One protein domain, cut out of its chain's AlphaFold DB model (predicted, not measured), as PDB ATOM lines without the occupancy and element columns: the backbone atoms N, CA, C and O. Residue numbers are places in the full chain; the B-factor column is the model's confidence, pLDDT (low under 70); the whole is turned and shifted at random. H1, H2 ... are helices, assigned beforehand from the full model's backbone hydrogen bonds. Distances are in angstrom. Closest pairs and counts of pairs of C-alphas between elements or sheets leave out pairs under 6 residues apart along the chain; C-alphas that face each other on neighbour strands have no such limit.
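What this domain is: This is residues 166 to 265 of the 455 residues of an uncharacterized protein of Tumebacillus flagellatus (UniProt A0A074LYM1). One long helix, H3, makes the length; H1 packs aslant on its residues 212 to 222 and H2 crosses H1, while beyond H3 the backbone folds back and H4 crosses H3. The printed part has 100 residues, with five named helices, H1 to H5 in that order along the chain, and no named strand; its class is all helix, with 72 of the 100 residues in the helices. They are only just loose, close to compact: radius of gyration of the C-alphas 15.5 A, spans 43 by 32 by 23 A.

Where its parts are: Find C-alpha 166 at (141.128, -66.341, -16.953); from there H1 runs 25.9 A to residue 184. H2, residues 194 to 207, spans 19.8 A, and H3, residues 212 to 237, 37.1 A. H4, residues 248 to 256, spans 11.9 A; H5, residues 258 to 261, ends at (143.237, -49.551, -38.433).

How they stand to each other: Look at C-alphas 181 and 199, 6.1 A apart, the closest where H1 and H2 touch at a steep tilt of 64 degrees. H1 and H3 touch, closest at C-alphas 169 and 212, 5.9 A. H3 touches H4, about perpendicular at 77 degrees, closest at C-alphas 228 and 251, 6.7 A. H1 to H4 have every O i to N i+4 pair within hydrogen-bond range; H5 is too short for one.

The domain as a whole: C-alphas 166 and 239 are farthest apart, 46.3 A. The printed part has no cut and no long link; pLDDT is under 70 at residues 258 to 265.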
ATOM      1  N   GLN A 166     142.571 -66.319 -16.696       92.31
ATOM      2  CA  GLN A 166     141.128 -66.341 -16.953       92.31
ATOM      3  C   GLN A 166     140.468 -64.974 -16.726       92.31
ATOM      4  O   GLN A 166     139.633 -64.551 -17.524       92.31
ATOM      5  N   GLU A 167     140.836 -64.266 -15.656       88.81
ATOM      6  CA  GLU A 167     140.341 -62.912 -15.387       88.81
ATOM      7  C   GLU A 167     140.882 -61.901 -16.397       88.81
ATOM      8  O   GLU A 167     140.124 -61.048 -16.858       88.81
ATOM      9  N   ARG A 168     142.158 -62.022 -16.786       90.94
ATOM     10  CA  ARG A 168     142.749 -61.193 -17.843       90.94
ATOM     11  C   ARG A 168     141.993 -61.380 -19.156       90.94
ATOM     12  O   ARG A 168     141.509 -60.393 -19.706       90.94
ATOM     13  N   HIS A 169     141.809 -62.623 -19.600       93.88
ATOM     14  CA  HIS A 169     141.056 -62.933 -20.814       93.88
ATOM     15  C   HIS A 169     139.622 -62.383 -20.758       93.88
ATOM     16  O   HIS A 169     139.159 -61.730 -21.690       93.88
ATOM     17  N   LYS A 170     138.925 -62.577 -19.630       91.44
ATOM     18  CA  LYS A 170     137.565 -62.057 -19.422       91.44
ATOM     19  C   LYS A 170     137.505 -60.530 -19.536       91.44
ATOM     20  O   LYS A 170     136.597 -60.007 -20.181       91.44
ATOM     21  N   ASN A 171     138.452 -59.820 -18.927       88.12
ATOM     22  CA  ASN A 171     138.509 -58.360 -18.976       88.12
ATOM     23  C   ASN A 171     138.829 -57.856 -20.391       88.12
ATOM     24  O   ASN A 171     138.184 -56.925 -20.868       88.12
ATOM     25  N   LEU A 172     139.763 -58.508 -21.088       89.38
ATOM     26  CA  LEU A 172     140.092 -58.193 -22.479       89.38
ATOM     27  C   LEU A 172     138.895 -58.407 -23.413       89.38
ATOM     28  O   LEU A 172     138.608 -57.544 -24.239       89.38
ATOM     29  N   MET A 173     138.141 -59.494 -23.235       93.19
ATOM     30  CA  MET A 173     136.916 -59.742 -24.001       93.19
ATOM     31  C   MET A 173     135.820 -58.715 -23.707       93.19
ATOM     32  O   MET A 173     135.117 -58.295 -24.623       93.19
ATOM     33  N   ALA A 174     135.685 -58.256 -22.461       89.88
ATOM     34  CA  ALA A 174     134.751 -57.182 -22.129       89.88
ATOM     35  C   ALA A 174     135.114 -55.870 -22.848       89.88
ATOM     36  O   ALA A 174     134.238 -55.214 -23.408       89.88
ATOM     37  N   LEU A 175     136.401 -55.515 -22.902       86.00
ATOM     38  CA  LEU A 175     136.863 -54.341 -23.647       86.00
ATOM     39  C   LEU A 175     136.693 -54.508 -25.165       86.00
ATOM     40  O   LEU A 175     136.273 -53.573 -25.844       86.00
ATOM     41  N   ALA A 176     136.945 -55.708 -25.697       90.75
ATOM     42  CA  ALA A 176     136.697 -56.018 -27.102       90.75
ATOM     43  C   ALA A 176     135.212 -55.854 -27.469       90.75
ATOM     44  O   ALA A 176     134.913 -55.315 -28.534       90.75
ATOM     45  N   ARG A 177     134.279 -56.240 -26.579       92.25
ATOM     46  CA  ARG A 177     132.830 -56.012 -26.767       92.25
ATOM     47  C   ARG A 177     132.496 -54.533 -26.902       92.25
ATOM     48  O   ARG A 177     131.736 -54.180 -27.794       92.25
ATOM     49  N   VAL A 178     133.082 -53.676 -26.064       86.19
ATOM     50  CA  VAL A 178     132.884 -52.215 -26.146       86.19
ATOM     51  C   VAL A 178     133.384 -51.670 -27.483       86.19
ATOM     52  O   VAL A 178     132.697 -50.888 -28.134       86.19
ATOM     53  N   MET A 179     134.560 -52.117 -27.927       90.56
ATOM     54  CA  MET A 179     135.102 -51.734 -29.228       90.56
ATOM     55  C   MET A 179     134.180 -52.158 -30.383       90.56
ATOM     56  O   MET A 179     133.863 -51.336 -31.241       90.56
ATOM     57  N   VAL A 180     133.717 -53.413 -30.394       92.19
ATOM     58  CA  VAL A 180     132.779 -53.932 -31.408       92.19
ATOM     59  C   VAL A 180     131.456 -53.170 -31.385       92.19
ATOM     60  O   VAL A 180     130.940 -52.808 -32.437       92.19
ATOM     61  N   TYR A 181     130.923 -52.868 -30.201       89.94
ATOM     62  CA  TYR A 181     129.708 -52.070 -30.062       89.94
ATOM     63  C   TYR A 181     129.829 -50.710 -30.759       89.94
ATOM     64  O   TYR A 181     128.955 -50.304 -31.525       89.94
ATOM     65  N   ASN A 182     130.945 -50.019 -30.537       83.94
ATOM     66  CA  ASN A 182     131.155 -48.689 -31.091       83.94
ATOM     67  C   ASN A 182     131.405 -48.696 -32.605       83.94
ATOM     68  O   ASN A 182     131.009 -47.745 -33.277       83.94
ATOM     69  N   LEU A 183     132.069 -49.730 -33.128       87.06
ATOM     70  CA  LEU A 183     132.476 -49.803 -34.534       87.06
ATOM     71  C   LEU A 183     131.432 -50.457 -35.441       87.06
ATOM     72  O   LEU A 183     131.234 -50.006 -36.565       87.06
ATOM     73  N   ASP A 184     130.793 -51.525 -34.967       90.06
ATOM     74  CA  ASP A 184     130.091 -52.472 -35.834       90.06
ATOM     75  C   ASP A 184     128.585 -52.546 -35.573       90.06
ATOM     76  O   ASP A 184     127.853 -53.054 -36.421       90.06
ATOM     77  N   VAL A 185     128.096 -52.033 -34.435       88.00
ATOM     78  CA  VAL A 185     126.655 -52.003 -34.140       88.00
ATOM     79  C   VAL A 185     126.033 -50.734 -34.735       88.00
ATOM     80  O   VAL A 185     126.323 -49.632 -34.251       88.00
ATOM     81  N   PRO A 186     125.139 -50.858 -35.738       89.44
ATOM     82  CA  PRO A 186     124.456 -49.713 -36.329       89.44
ATOM     83  C   PRO A 186     123.599 -48.977 -35.301       89.44
ATOM     84  O   PRO A 186     122.920 -49.609 -34.487       89.44
ATOM     85  N   ASP A 187     123.540 -47.648 -35.398       85.88
ATOM     86  CA  ASP A 187     122.781 -46.810 -34.460       85.88
ATOM     87  C   ASP A 187     121.305 -47.219 -34.332       85.88
ATOM     88  O   ASP A 187     120.733 -47.117 -33.251       85.88
ATOM     89  N   GLN A 188     120.681 -47.735 -35.402       89.94
ATOM     90  CA  GLN A 188     119.271 -48.151 -35.362       89.94
ATOM     91  C   GLN A 188     119.021 -49.422 -34.535       89.94
ATOM     92  O   GLN A 188     117.870 -49.720 -34.216       89.94
ATOM     93  N   LEU A 189     120.071 -50.192 -34.234       83.19
ATOM     94  CA  LEU A 189     119.981 -51.461 -33.509       83.19
ATOM     95  C   LEU A 189     120.426 -51.339 -32.049       83.19
ATOM     96  O   LEU A 189     120.179 -52.263 -31.270       83.19
ATOM     97  N   ARG A 190     120.997 -50.196 -31.655       87.12
ATOM     98  CA  ARG A 190     121.364 -49.903 -30.266       87.12
ATOM     99  C   ARG A 190     120.116 -49.821 -29.376       87.12
ATOM    100  O   ARG A 190     119.112 -49.210 -29.736       87.12
ATOM    101  N   GLY A 191     120.166 -50.456 -28.211       81.88
ATOM    102  CA  GLY A 191     119.070 -50.623 -27.259       81.88
ATOM    103  C   GLY A 191     118.030 -51.675 -27.660       81.88
ATOM    104  O   GLY A 191     117.027 -51.835 -26.961       81.88
ATOM    105  N   THR A 192     118.224 -52.383 -28.777       92.12
ATOM    106  CA  THR A 192     117.309 -53.444 -29.216       92.12
ATOM    107  C   THR A 192     117.782 -54.812 -28.740       92.12
ATOM    108  O   THR A 192     118.950 -55.011 -28.431       92.12
ATOM    109  N   LYS A 193     116.887 -55.807 -28.748       88.50
ATOM    110  CA  LYS A 193     117.270 -57.199 -28.453       88.50
ATOM    111  C   LYS A 193     118.288 -57.777 -29.445       88.50
ATOM    112  O   LYS A 193     118.958 -58.735 -29.098       88.50
ATOM    113  N   ALA A 194     118.381 -57.216 -30.654       88.69
ATOM    114  CA  ALA A 194     119.325 -57.662 -31.674       88.69
ATOM    115  C   ALA A 194     120.750 -57.119 -31.453       88.69
ATOM    116  O   ALA A 194     121.670 -57.553 -32.137       88.69
ATOM    117  N   GLU A 195     120.941 -56.171 -30.527       90.88
ATOM    118  CA  GLU A 195     122.253 -55.597 -30.213       90.88
ATOM    119  C   GLU A 195     123.246 -56.673 -29.761       90.88
ATOM    120  O   GLU A 195     124.319 -56.805 -30.349       90.88
ATOM    121  N   ASP A 196     122.866 -57.470 -28.761       88.31
ATOM    122  CA  ASP A 196     123.745 -58.485 -28.177       88.31
ATOM    123  C   ASP A 196     124.134 -59.563 -29.199       88.31
ATOM    124  O   ASP A 196     125.302 -59.942 -29.268       88.31
ATOM    125  N   ASP A 197     123.195 -59.987 -30.052       92.62
ATOM    126  CA  ASP A 197     123.443 -60.981 -31.105       92.62
ATOM    127  C   ASP A 197     124.490 -60.486 -32.120       92.62
ATOM    128  O   ASP A 197     125.336 -61.252 -32.591       92.62
ATOM    129  N   ILE A 198     124.457 -59.192 -32.450       91.19
ATOM    130  CA  ILE A 198     125.400 -58.566 -33.383       91.19
ATOM    131  C   ILE A 198     126.772 -58.408 -32.734       91.19
ATOM    132  O   ILE A 198     127.784 -58.732 -33.361       91.19
ATOM    133  N   ILE A 199     126.821 -57.960 -31.476       90.75
ATOM    134  CA  ILE A 199     128.076 -57.877 -30.721       90.75
ATOM    135  C   ILE A 199     128.723 -59.262 -30.652       90.75
ATOM    136  O   ILE A 199     129.903 -59.405 -30.968       90.75
ATOM    137  N   ASP A 200     127.959 -60.293 -30.290       94.06
ATOM    138  CA  ASP A 200     128.458 -61.662 -30.175       94.06
ATOM    139  C   ASP A 200     128.967 -62.202 -31.517       94.06
ATOM    140  O   ASP A 200     130.028 -62.835 -31.563       94.06
ATOM    141  N   TYR A 201     128.262 -61.912 -32.615       95.19
ATOM    142  CA  TYR A 201     128.696 -62.270 -33.965       95.19
ATOM    143  C   TYR A 201     130.070 -61.672 -34.299       95.19
ATOM    144  O   TYR A 201     130.986 -62.410 -34.668       95.19
ATOM    145  N   TYR A 202     130.245 -60.360 -34.124       93.12
ATOM    146  CA  TYR A 202     131.498 -59.680 -34.464       93.12
ATOM    147  C   TYR A 202     132.638 -59.997 -33.495       93.12
ATOM    148  O   TYR A 202     133.792 -60.082 -33.916       93.12
ATOM    149  N   ILE A 203     132.339 -60.237 -32.215       94.44
ATOM    150  CA  ILE A 203     133.331 -60.709 -31.243       94.44
ATOM    151  C   ILE A 203     133.852 -62.078 -31.641       94.44
ATOM    152  O   ILE A 203     135.063 -62.286 -31.681       94.44
ATOM    153  N   LYS A 204     132.954 -63.003 -31.989       94.75
ATOM    154  CA  LYS A 204     133.345 -64.329 -32.457       94.75
ATOM    155  C   LYS A 204     134.122 -64.255 -33.768       94.75
ATOM    156  O   LYS A 204     135.117 -64.958 -33.911       94.75
ATOM    157  N   ASP A 205     133.693 -63.410 -34.703       93.06
ATOM    158  CA  ASP A 205     134.368 -63.253 -35.987       93.06
ATOM    159  C   ASP A 205     135.786 -62.683 -35.829       93.06
ATOM    160  O   ASP A 205     136.721 -63.228 -36.406       93.06
ATOM    161  N   ARG A 206     135.982 -61.640 -35.015       91.25
ATOM    162  CA  ARG A 206     137.290 -60.971 -34.873       91.25
ATOM    163  C   ARG A 206     138.222 -61.610 -33.850       91.25
ATOM    164  O   ARG A 206     139.435 -61.573 -34.040       91.25
ATOM    165  N   PHE A 207     137.678 -62.169 -32.770       93.81
ATOM    166  CA  PHE A 207     138.456 -62.593 -31.601       93.81
ATOM    167  C   PHE A 207     138.252 -64.056 -31.205       93.81
ATOM    168  O   PHE A 207     138.862 -64.487 -30.231       93.81
ATOM    169  N   GLY A 208     137.448 -64.832 -31.944       92.38
ATOM    170  CA  GLY A 208     137.127 -66.220 -31.590       92.38
ATOM    171  C   GLY A 208     138.353 -67.115 -31.377       92.38
ATOM    172  O   GLY A 208     138.370 -67.896 -30.430       92.38
ATOM    173  N   ASP A 209     139.390 -66.935 -32.201       93.94
ATOM    174  CA  ASP A 209     140.654 -67.684 -32.129       93.94
ATOM    175  C   ASP A 209     141.847 -66.804 -31.691       93.94
ATOM    176  O   ASP A 209     143.006 -67.216 -31.784       93.94
ATOM    177  N   ALA A 210     141.593 -65.570 -31.242       91.62
ATOM    178  CA  ALA A 210     142.647 -64.623 -30.895       91.62
ATOM    179  C   ALA A 210     143.248 -64.921 -29.513       91.62
ATOM    180  O   ALA A 210     142.544 -65.169 -28.535       91.62
ATOM    181  N   THR A 211     144.573 -64.828 -29.416       95.56
ATOM    182  CA  THR A 211     145.282 -64.829 -28.127       95.56
ATOM    183  C   THR A 211     145.023 -63.533 -27.362       95.56
ATOM    184  O   THR A 211     144.783 -62.487 -27.969       95.56
ATOM    185  N   ASP A 212     145.154 -63.564 -26.034       92.88
ATOM    186  CA  ASP A 212     145.033 -62.362 -25.198       92.88
ATOM    187  C   ASP A 212     145.902 -61.204 -25.696       92.88
ATOM    188  O   ASP A 212     145.440 -60.073 -25.741       92.88
ATOM    189  N   ASP A 213     147.135 -61.473 -26.128       91.62
ATOM    190  CA  ASP A 213     148.042 -60.424 -26.602       91.62
ATOM    191  C   ASP A 213     147.569 -59.808 -27.927       91.62
ATOM    192  O   ASP A 213     147.808 -58.631 -28.196       91.62
ATOM    193  N   GLN A 214     146.894 -60.585 -28.780       92.06
ATOM    194  CA  GLN A 214     146.261 -60.061 -29.993       92.06
ATOM    195  C   GLN A 214     145.031 -59.214 -29.652       92.06
ATOM    196  O   GLN A 214     144.856 -58.145 -30.243       92.06
ATOM    197  N   ILE A 215     144.218 -59.654 -28.687       91.12
ATOM    198  CA  ILE A 215     143.054 -58.901 -28.204       91.12
ATOM    199  C   ILE A 215     143.520 -57.591 -27.561       91.12
ATOM    200  O   ILE A 215     143.045 -56.526 -27.937       91.12
ATOM    201  N   GLU A 216     144.506 -57.644 -26.666       91.44
ATOM    202  CA  GLU A 216     145.069 -56.486 -25.970       91.44
ATOM    203  C   GLU A 216     145.666 -55.469 -26.936       91.44
ATOM    204  O   GLU A 216     145.347 -54.285 -26.834       91.44
ATOM    205  N   ARG A 217     146.473 -55.903 -27.916       88.50
ATOM    206  CA  ARG A 217     146.995 -54.997 -28.951       88.50
ATOM    207  C   ARG A 217     145.872 -54.318 -29.728       88.50
ATOM    208  O   ARG A 217     145.938 -53.114 -29.945       88.50
ATOM    209  N   SER A 218     144.844 -55.072 -30.113       86.69
ATOM    210  CA  SER A 218     143.706 -54.548 -30.877       86.69
ATOM    211  C   SER A 218     142.900 -53.526 -30.074       86.69
ATOM    212  O   SER A 218     142.638 -52.423 -30.547       86.69
ATOM    213  N   VAL A 219     142.556 -53.875 -28.834       84.38
ATOM    214  CA  VAL A 219     141.796 -53.031 -27.908       84.38
ATOM    215  C   VAL A 219     142.582 -51.770 -27.543       84.38
ATOM    216  O   VAL A 219     142.039 -50.669 -27.593       84.38
ATOM    217  N   THR A 220     143.870 -51.908 -27.218       84.31
ATOM    218  CA  THR A 220     144.747 -50.772 -26.890       84.31
ATOM    219  C   THR A 220     144.860 -49.823 -28.072       84.31
ATOM    220  O   THR A 220     144.715 -48.615 -27.905       84.31
ATOM    221  N   HIS A 221     145.068 -50.367 -29.274       84.38
ATOM    222  CA  HIS A 221     145.147 -49.563 -30.483       84.38
ATOM    223  C   HIS A 221     143.842 -48.803 -30.736       84.38
ATOM    224  O   HIS A 221     143.880 -47.596 -30.955       84.38
ATOM    225  N   TYR A 222     142.691 -49.469 -30.612       86.94
ATOM    226  CA  TYR A 222     141.384 -48.827 -30.727       86.94
ATOM    227  C   TYR A 222     141.213 -47.658 -29.748       86.94
ATOM    228  O   TYR A 222     140.825 -46.568 -30.159       86.94
ATOM    229  N   PHE A 223     141.537 -47.842 -28.466       82.62
ATOM    230  CA  PHE A 223     141.392 -46.759 -27.491       82.62
ATOM    231  C   PHE A 223     142.370 -45.605 -27.735       82.62
ATOM    232  O   PHE A 223     141.982 -44.452 -27.567       82.62
ATOM    233  N   GLN A 224     143.589 -45.881 -28.208       83.88
ATOM    234  CA  GLN A 224     144.520 -44.838 -28.655       83.88
ATOM    235  C   GLN A 224     143.959 -44.051 -29.847       83.88
ATOM    236  O   GLN A 224     144.047 -42.826 -29.872       83.88
ATOM    237  N   VAL A 225     143.346 -44.737 -30.820       81.69
ATOM    238  CA  VAL A 225     142.677 -44.095 -31.963       81.69
ATOM    239  C   VAL A 225     141.539 -43.193 -31.486       81.69
ATOM    240  O   VAL A 225     141.463 -42.037 -31.895       81.69
ATOM    241  N   MET A 226     140.676 -43.696 -30.601       83.31
ATOM    242  CA  MET A 226     139.544 -42.930 -30.075       83.31
ATOM    243  C   MET A 226     139.993 -41.702 -29.279       83.31
ATOM    244  O   MET A 226     139.388 -40.641 -29.415       83.31
ATOM    245  N   ASP A 227     141.066 -41.815 -28.493       83.12
ATOM    246  CA  ASP A 227     141.644 -40.690 -27.753       83.12
ATOM    247  C   ASP A 227     142.153 -39.593 -28.701       83.12
ATOM    248  O   ASP A 227     141.791 -38.420 -28.566       83.12
ATOM    249  N   ILE A 228     142.884 -39.987 -29.751       85.94
ATOM    250  CA  ILE A 228     143.314 -39.079 -30.819       85.94
ATOM    251  C   ILE A 228     142.084 -38.422 -31.466       85.94
ATOM    252  O   ILE A 228     142.013 -37.195 -31.540       85.94
ATOM    253  N   MET A 229     141.076 -39.189 -31.889       84.69
ATOM    254  CA  MET A 229     139.870 -38.633 -32.518       84.69
ATOM    255  C   MET A 229     139.156 -37.616 -31.619       84.69
ATOM    256  O   MET A 229     138.822 -36.523 -32.080       84.69
ATOM    257  N   ASN A 230     138.985 -37.932 -30.335       82.38
ATOM    258  CA  ASN A 230     138.348 -37.047 -29.361       82.38
ATOM    259  C   ASN A 230     139.148 -35.754 -29.151       82.38
ATOM    260  O   ASN A 230     138.568 -34.662 -29.128       82.38
ATOM    261  N   LYS A 231     140.483 -35.850 -29.066       89.94
ATOM    262  CA  LYS A 231     141.381 -34.687 -29.019       89.94
ATOM    263  C   LYS A 231     141.176 -33.793 -30.246       89.94
ATOM    264  O   LYS A 231     140.990 -32.585 -30.098       89.94
ATOM    265  N   PHE A 232     141.155 -34.365 -31.449       91.38
ATOM    266  CA  PHE A 232     141.011 -33.601 -32.691       91.38
ATOM    267  C   PHE A 232     139.630 -32.955 -32.856       91.38
ATOM    268  O   PHE A 232     139.559 -31.791 -33.254       91.38
ATOM    269  N   GLU A 233     138.542 -33.648 -32.514       85.56
ATOM    270  CA  GLU A 233     137.199 -33.052 -32.530       85.56
ATOM    271  C   GLU A 233     137.079 -31.903 -31.520       85.56
ATOM    272  O   GLU A 233     136.537 -30.844 -31.845       85.56
ATOM    273  N   THR A 234     137.688 -32.044 -30.340       84.38
ATOM    274  CA  THR A 234     137.758 -30.965 -29.342       84.38
ATOM    275  C   THR A 234     138.490 -29.737 -29.894       84.38
ATOM    276  O   THR A 234     138.020 -28.607 -29.749       84.38
ATOM    277  N   LEU A 235     139.628 -29.928 -30.568       87.31
ATOM    278  CA  LEU A 235     140.390 -28.829 -31.169       87.31
ATOM    279  C   LEU A 235     139.623 -28.142 -32.311       87.31
ATOM    280  O   LEU A 235     139.638 -26.911 -32.392       87.31
ATOM    281  N   LYS A 236     138.894 -28.902 -33.143       87.88
ATOM    282  CA  LYS A 236     138.009 -28.340 -34.180       87.88
ATOM    283  C   LYS A 236     136.897 -27.486 -33.579       87.88
ATOM    284  O   LYS A 236     136.665 -26.379 -34.055       87.88
ATOM    285  N   GLN A 237     136.234 -27.971 -32.528       83.31
ATOM    286  CA  GLN A 237     135.181 -27.223 -31.827       83.31
ATOM    287  C   GLN A 237     135.712 -25.921 -31.207       83.31
ATOM    288  O   GLN A 237     134.997 -24.925 -31.152       83.31
ATOM    289  N   GLN A 238     136.986 -25.900 -30.804       87.62
ATOM    290  CA  GLN A 238     137.683 -24.702 -30.320       87.62
ATOM    291  C   GLN A 238     138.156 -23.757 -31.442       87.62
ATOM    292  O   GLN A 238     138.762 -22.727 -31.148       87.62
ATOM    293  N   GLY A 239     137.932 -24.094 -32.718       92.88
ATOM    294  CA  GLY A 239     138.401 -23.309 -33.862       92.88
ATOM    295  C   GLY A 239     139.923 -23.317 -34.048       92.88
ATOM    296  O   GLY A 239     140.463 -22.415 -34.686       92.88
ATOM    297  N   LYS A 240     140.631 -24.301 -33.476       93.38
ATOM    298  CA  LYS A 240     142.087 -24.435 -33.618       93.38
ATOM    299  C   LYS A 240     142.450 -25.120 -34.933       93.38
ATOM    300  O   LYS A 240     141.750 -26.021 -35.396       93.38
ATOM    301  N   ASP A 241     143.575 -24.712 -35.515       92.94
ATOM    302  CA  ASP A 241     144.149 -25.378 -36.684       92.94
ATOM    303  C   ASP A 241     144.772 -26.717 -36.275       92.94
ATOM    304  O   ASP A 241     145.891 -26.786 -35.766       92.94
ATOM    305  N   ILE A 242     144.026 -27.789 -36.519       93.38
ATOM    306  CA  ILE A 242     144.440 -29.151 -36.196       93.38
ATOM    307  C   ILE A 242     145.655 -29.632 -36.995       93.38
ATOM    308  O   ILE A 242     146.299 -30.593 -36.587       93.38
ATOM    309  N   THR A 243     146.000 -28.987 -38.113       92.38
ATOM    310  CA  THR A 243     147.128 -29.424 -38.951       92.38
ATOM    311  C   THR A 243     148.489 -29.232 -38.278       92.38
ATOM    312  O   THR A 243     149.481 -29.795 -38.738       92.38
ATOM    313  N   GLN A 244     148.532 -28.470 -37.180       92.56
ATOM    314  CA  GLN A 244     149.736 -28.183 -36.398       92.56
ATOM    315  C   GLN A 244     149.972 -29.173 -35.246       92.56
ATOM    316  O   GLN A 244     151.007 -29.106 -34.583       92.56
ATOM    317  N   GLU A 245     149.034 -30.085 -34.979       93.75
ATOM    318  CA  GLU A 245     149.180 -31.065 -33.903       93.75
ATOM    319  C   GLU A 245     150.166 -32.182 -34.291       93.75
ATOM    320  O   GLU A 245     150.085 -32.701 -35.410       93.75
ATOM    321  N   PRO A 246     151.047 -32.634 -33.374       90.88
ATOM    322  CA  PRO A 246     152.004 -33.715 -33.645       90.88
ATOM    323  C   PRO A 246     151.354 -35.007 -34.156       90.88
ATOM    324  O   PRO A 246     151.928 -35.714 -34.981       90.88
ATOM    325  N   ASP A 247     150.129 -35.279 -33.703       89.31
ATOM    326  CA  ASP A 247     149.369 -36.488 -34.024       89.31
ATOM    327  C   ASP A 247     148.529 -36.346 -35.311       89.31
ATOM    328  O   ASP A 247     147.821 -37.278 -35.698       89.31
ATOM    329  N   TYR A 248     148.585 -35.195 -35.999       88.75
ATOM    330  CA  TYR A 248     147.759 -34.925 -37.181       88.75
ATOM    331  C   TYR A 248     147.988 -35.914 -38.332       88.75
ATOM    332  O   TYR A 248     146.998 -36.326 -38.936       88.75
ATOM    333  N   PRO A 249     149.221 -36.365 -38.649       87.81
ATOM    334  CA  PRO A 249     149.419 -37.391 -39.673       87.81
ATOM    335  C   PRO A 249     148.694 -38.699 -39.345       87.81
ATOM    336  O   PRO A 249     148.074 -39.294 -40.225       87.81
ATOM    337  N   THR A 250     148.728 -39.114 -38.077       81.06
ATOM    338  CA  THR A 250     148.044 -40.309 -37.572       81.06
ATOM    339  C   THR A 250     146.531 -40.152 -37.701       81.06
ATOM    340  O   THR A 250     145.879 -40.985 -38.326       81.06
ATOM    341  N   TYR A 251     145.986 -39.029 -37.229       85.62
ATOM    342  CA  TYR A 251     144.573 -38.682 -37.385       85.62
ATOM    343  C   TYR A 251     144.133 -38.627 -38.860       85.62
ATOM    344  O   TYR A 251     143.098 -39.176 -39.236       85.62
ATOM    345  N   PHE A 252     144.928 -38.001 -39.727       84.75
ATOM    346  CA  PHE A 252     144.636 -37.872 -41.153       84.75
ATOM    347  C   PHE A 252     144.612 -39.232 -41.860       84.75
ATOM    348  O   PHE A 252     143.721 -39.486 -42.674       84.75
ATOM    349  N   LEU A 253     145.566 -40.114 -41.542       78.25
ATOM    350  CA  LEU A 253     145.585 -41.485 -42.052       78.25
ATOM    351  C   LEU A 253     144.339 -42.259 -41.600       78.25
ATOM    352  O   LEU A 253     143.700 -42.895 -42.437       78.25
ATOM    353  N   MET A 254     143.943 -42.130 -40.329       79.12
ATOM    354  CA  MET A 254     142.739 -42.769 -39.774       79.12
ATOM    355  C   MET A 254     141.461 -42.320 -40.480       79.12
ATOM    356  O   MET A 254     140.665 -43.147 -40.910       79.12
ATOM    357  N   MET A 255     141.287 -41.010 -40.667       79.12
ATOM    358  CA  MET A 255     140.113 -40.458 -41.352       79.12
ATOM    359  C   MET A 255     140.077 -40.802 -42.845       79.12
ATOM    360  O   MET A 255     139.009 -40.786 -43.456       79.12
ATOM    361  N   SER A 256     141.236 -41.091 -43.444       75.81
ATOM    362  CA  SER A 256     141.337 -41.435 -44.862       75.81
ATOM    363  C   SER A 256     141.052 -42.915 -45.120       75.81
ATOM    364  O   SER A 256     140.406 -43.225 -46.118       75.81
ATOM    365  N   ASN A 257     141.498 -43.807 -44.227       74.81
ATOM    366  CA  ASN A 257     141.358 -45.259 -44.364       74.81
ATOM    367  C   ASN A 257     141.031 -45.929 -43.010       74.81
ATOM    368  O   ASN A 257     141.878 -46.627 -42.459       74.81
ATOM    369  N   PRO A 258     139.815 -45.775 -42.461       63.28
ATOM    370  CA  PRO A 258     139.475 -46.324 -41.141       63.28
ATOM    371  C   PRO A 258     139.592 -47.860 -41.071       63.28
ATOM    372  O   PRO A 258     139.917 -48.416 -40.028       63.28
ATOM    373  N   GLU A 259     139.401 -48.538 -42.205       62.88
ATOM    374  CA  GLU A 259     139.530 -49.994 -42.363       62.88
ATOM    375  C   GLU A 259     140.974 -50.497 -42.151       62.88
ATOM    376  O   GLU A 259     141.169 -51.626 -41.710       62.88
ATOM    377  N   ASP A 260     141.989 -49.662 -42.424       66.00
ATOM    378  CA  ASP A 260     143.410 -50.027 -42.273       66.00
ATOM    379  C   ASP A 260     143.845 -50.080 -40.792       66.00
ATOM    380  O   ASP A 260     144.931 -50.571 -40.482       66.00
ATOM    381  N   PHE A 261     142.998 -49.591 -39.880       61.59
ATOM    382  CA  PHE A 261     143.237 -49.551 -38.433       61.59
ATOM    383  C   PHE A 261     142.417 -50.600 -37.662       61.59
ATOM    384  O   PHE A 261     142.493 -50.668 -36.435       61.59
ATOM    385  N   LEU A 262     141.652 -51.444 -38.366       60.09
ATOM    386  CA  LEU A 262     140.955 -52.582 -37.772       60.09
ATOM    387  C   LEU A 262     141.877 -53.813 -37.725       60.09
ATOM    388  O   LEU A 262     142.609 -54.078 -38.682       60.09
ATOM    389  N   PRO A 263     141.848 -54.610 -36.641       53.81
ATOM    390  CA  PRO A 263     142.645 -55.828 -36.560       53.81
ATOM    391  C   PRO A 263     142.193 -56.837 -37.624       53.81
ATOM    392  O   PRO A 263     141.050 -57.295 -37.633       53.81
ATOM    393  N   LEU A 264     143.101 -57.193 -38.537       57.97
ATOM    394  CA  LEU A 264     142.875 -58.238 -39.538       57.97
ATOM    395  C   LEU A 264     143.032 -59.628 -38.905       57.97
ATOM    396  O   LEU A 264     143.921 -59.832 -38.077       57.97
ATOM    397  N   LYS A 265     142.231 -60.598 -39.370       50.09
ATOM    398  CA  LYS A 265     142.201 -61.988 -38.872       50.09
ATOM    399  C   LYS A 265     143.570 -62.689 -38.807       50.09
ATOM    400  O   LYS A 265     143.759 -63.519 -37.929       50.09
TER     401      LYS A 265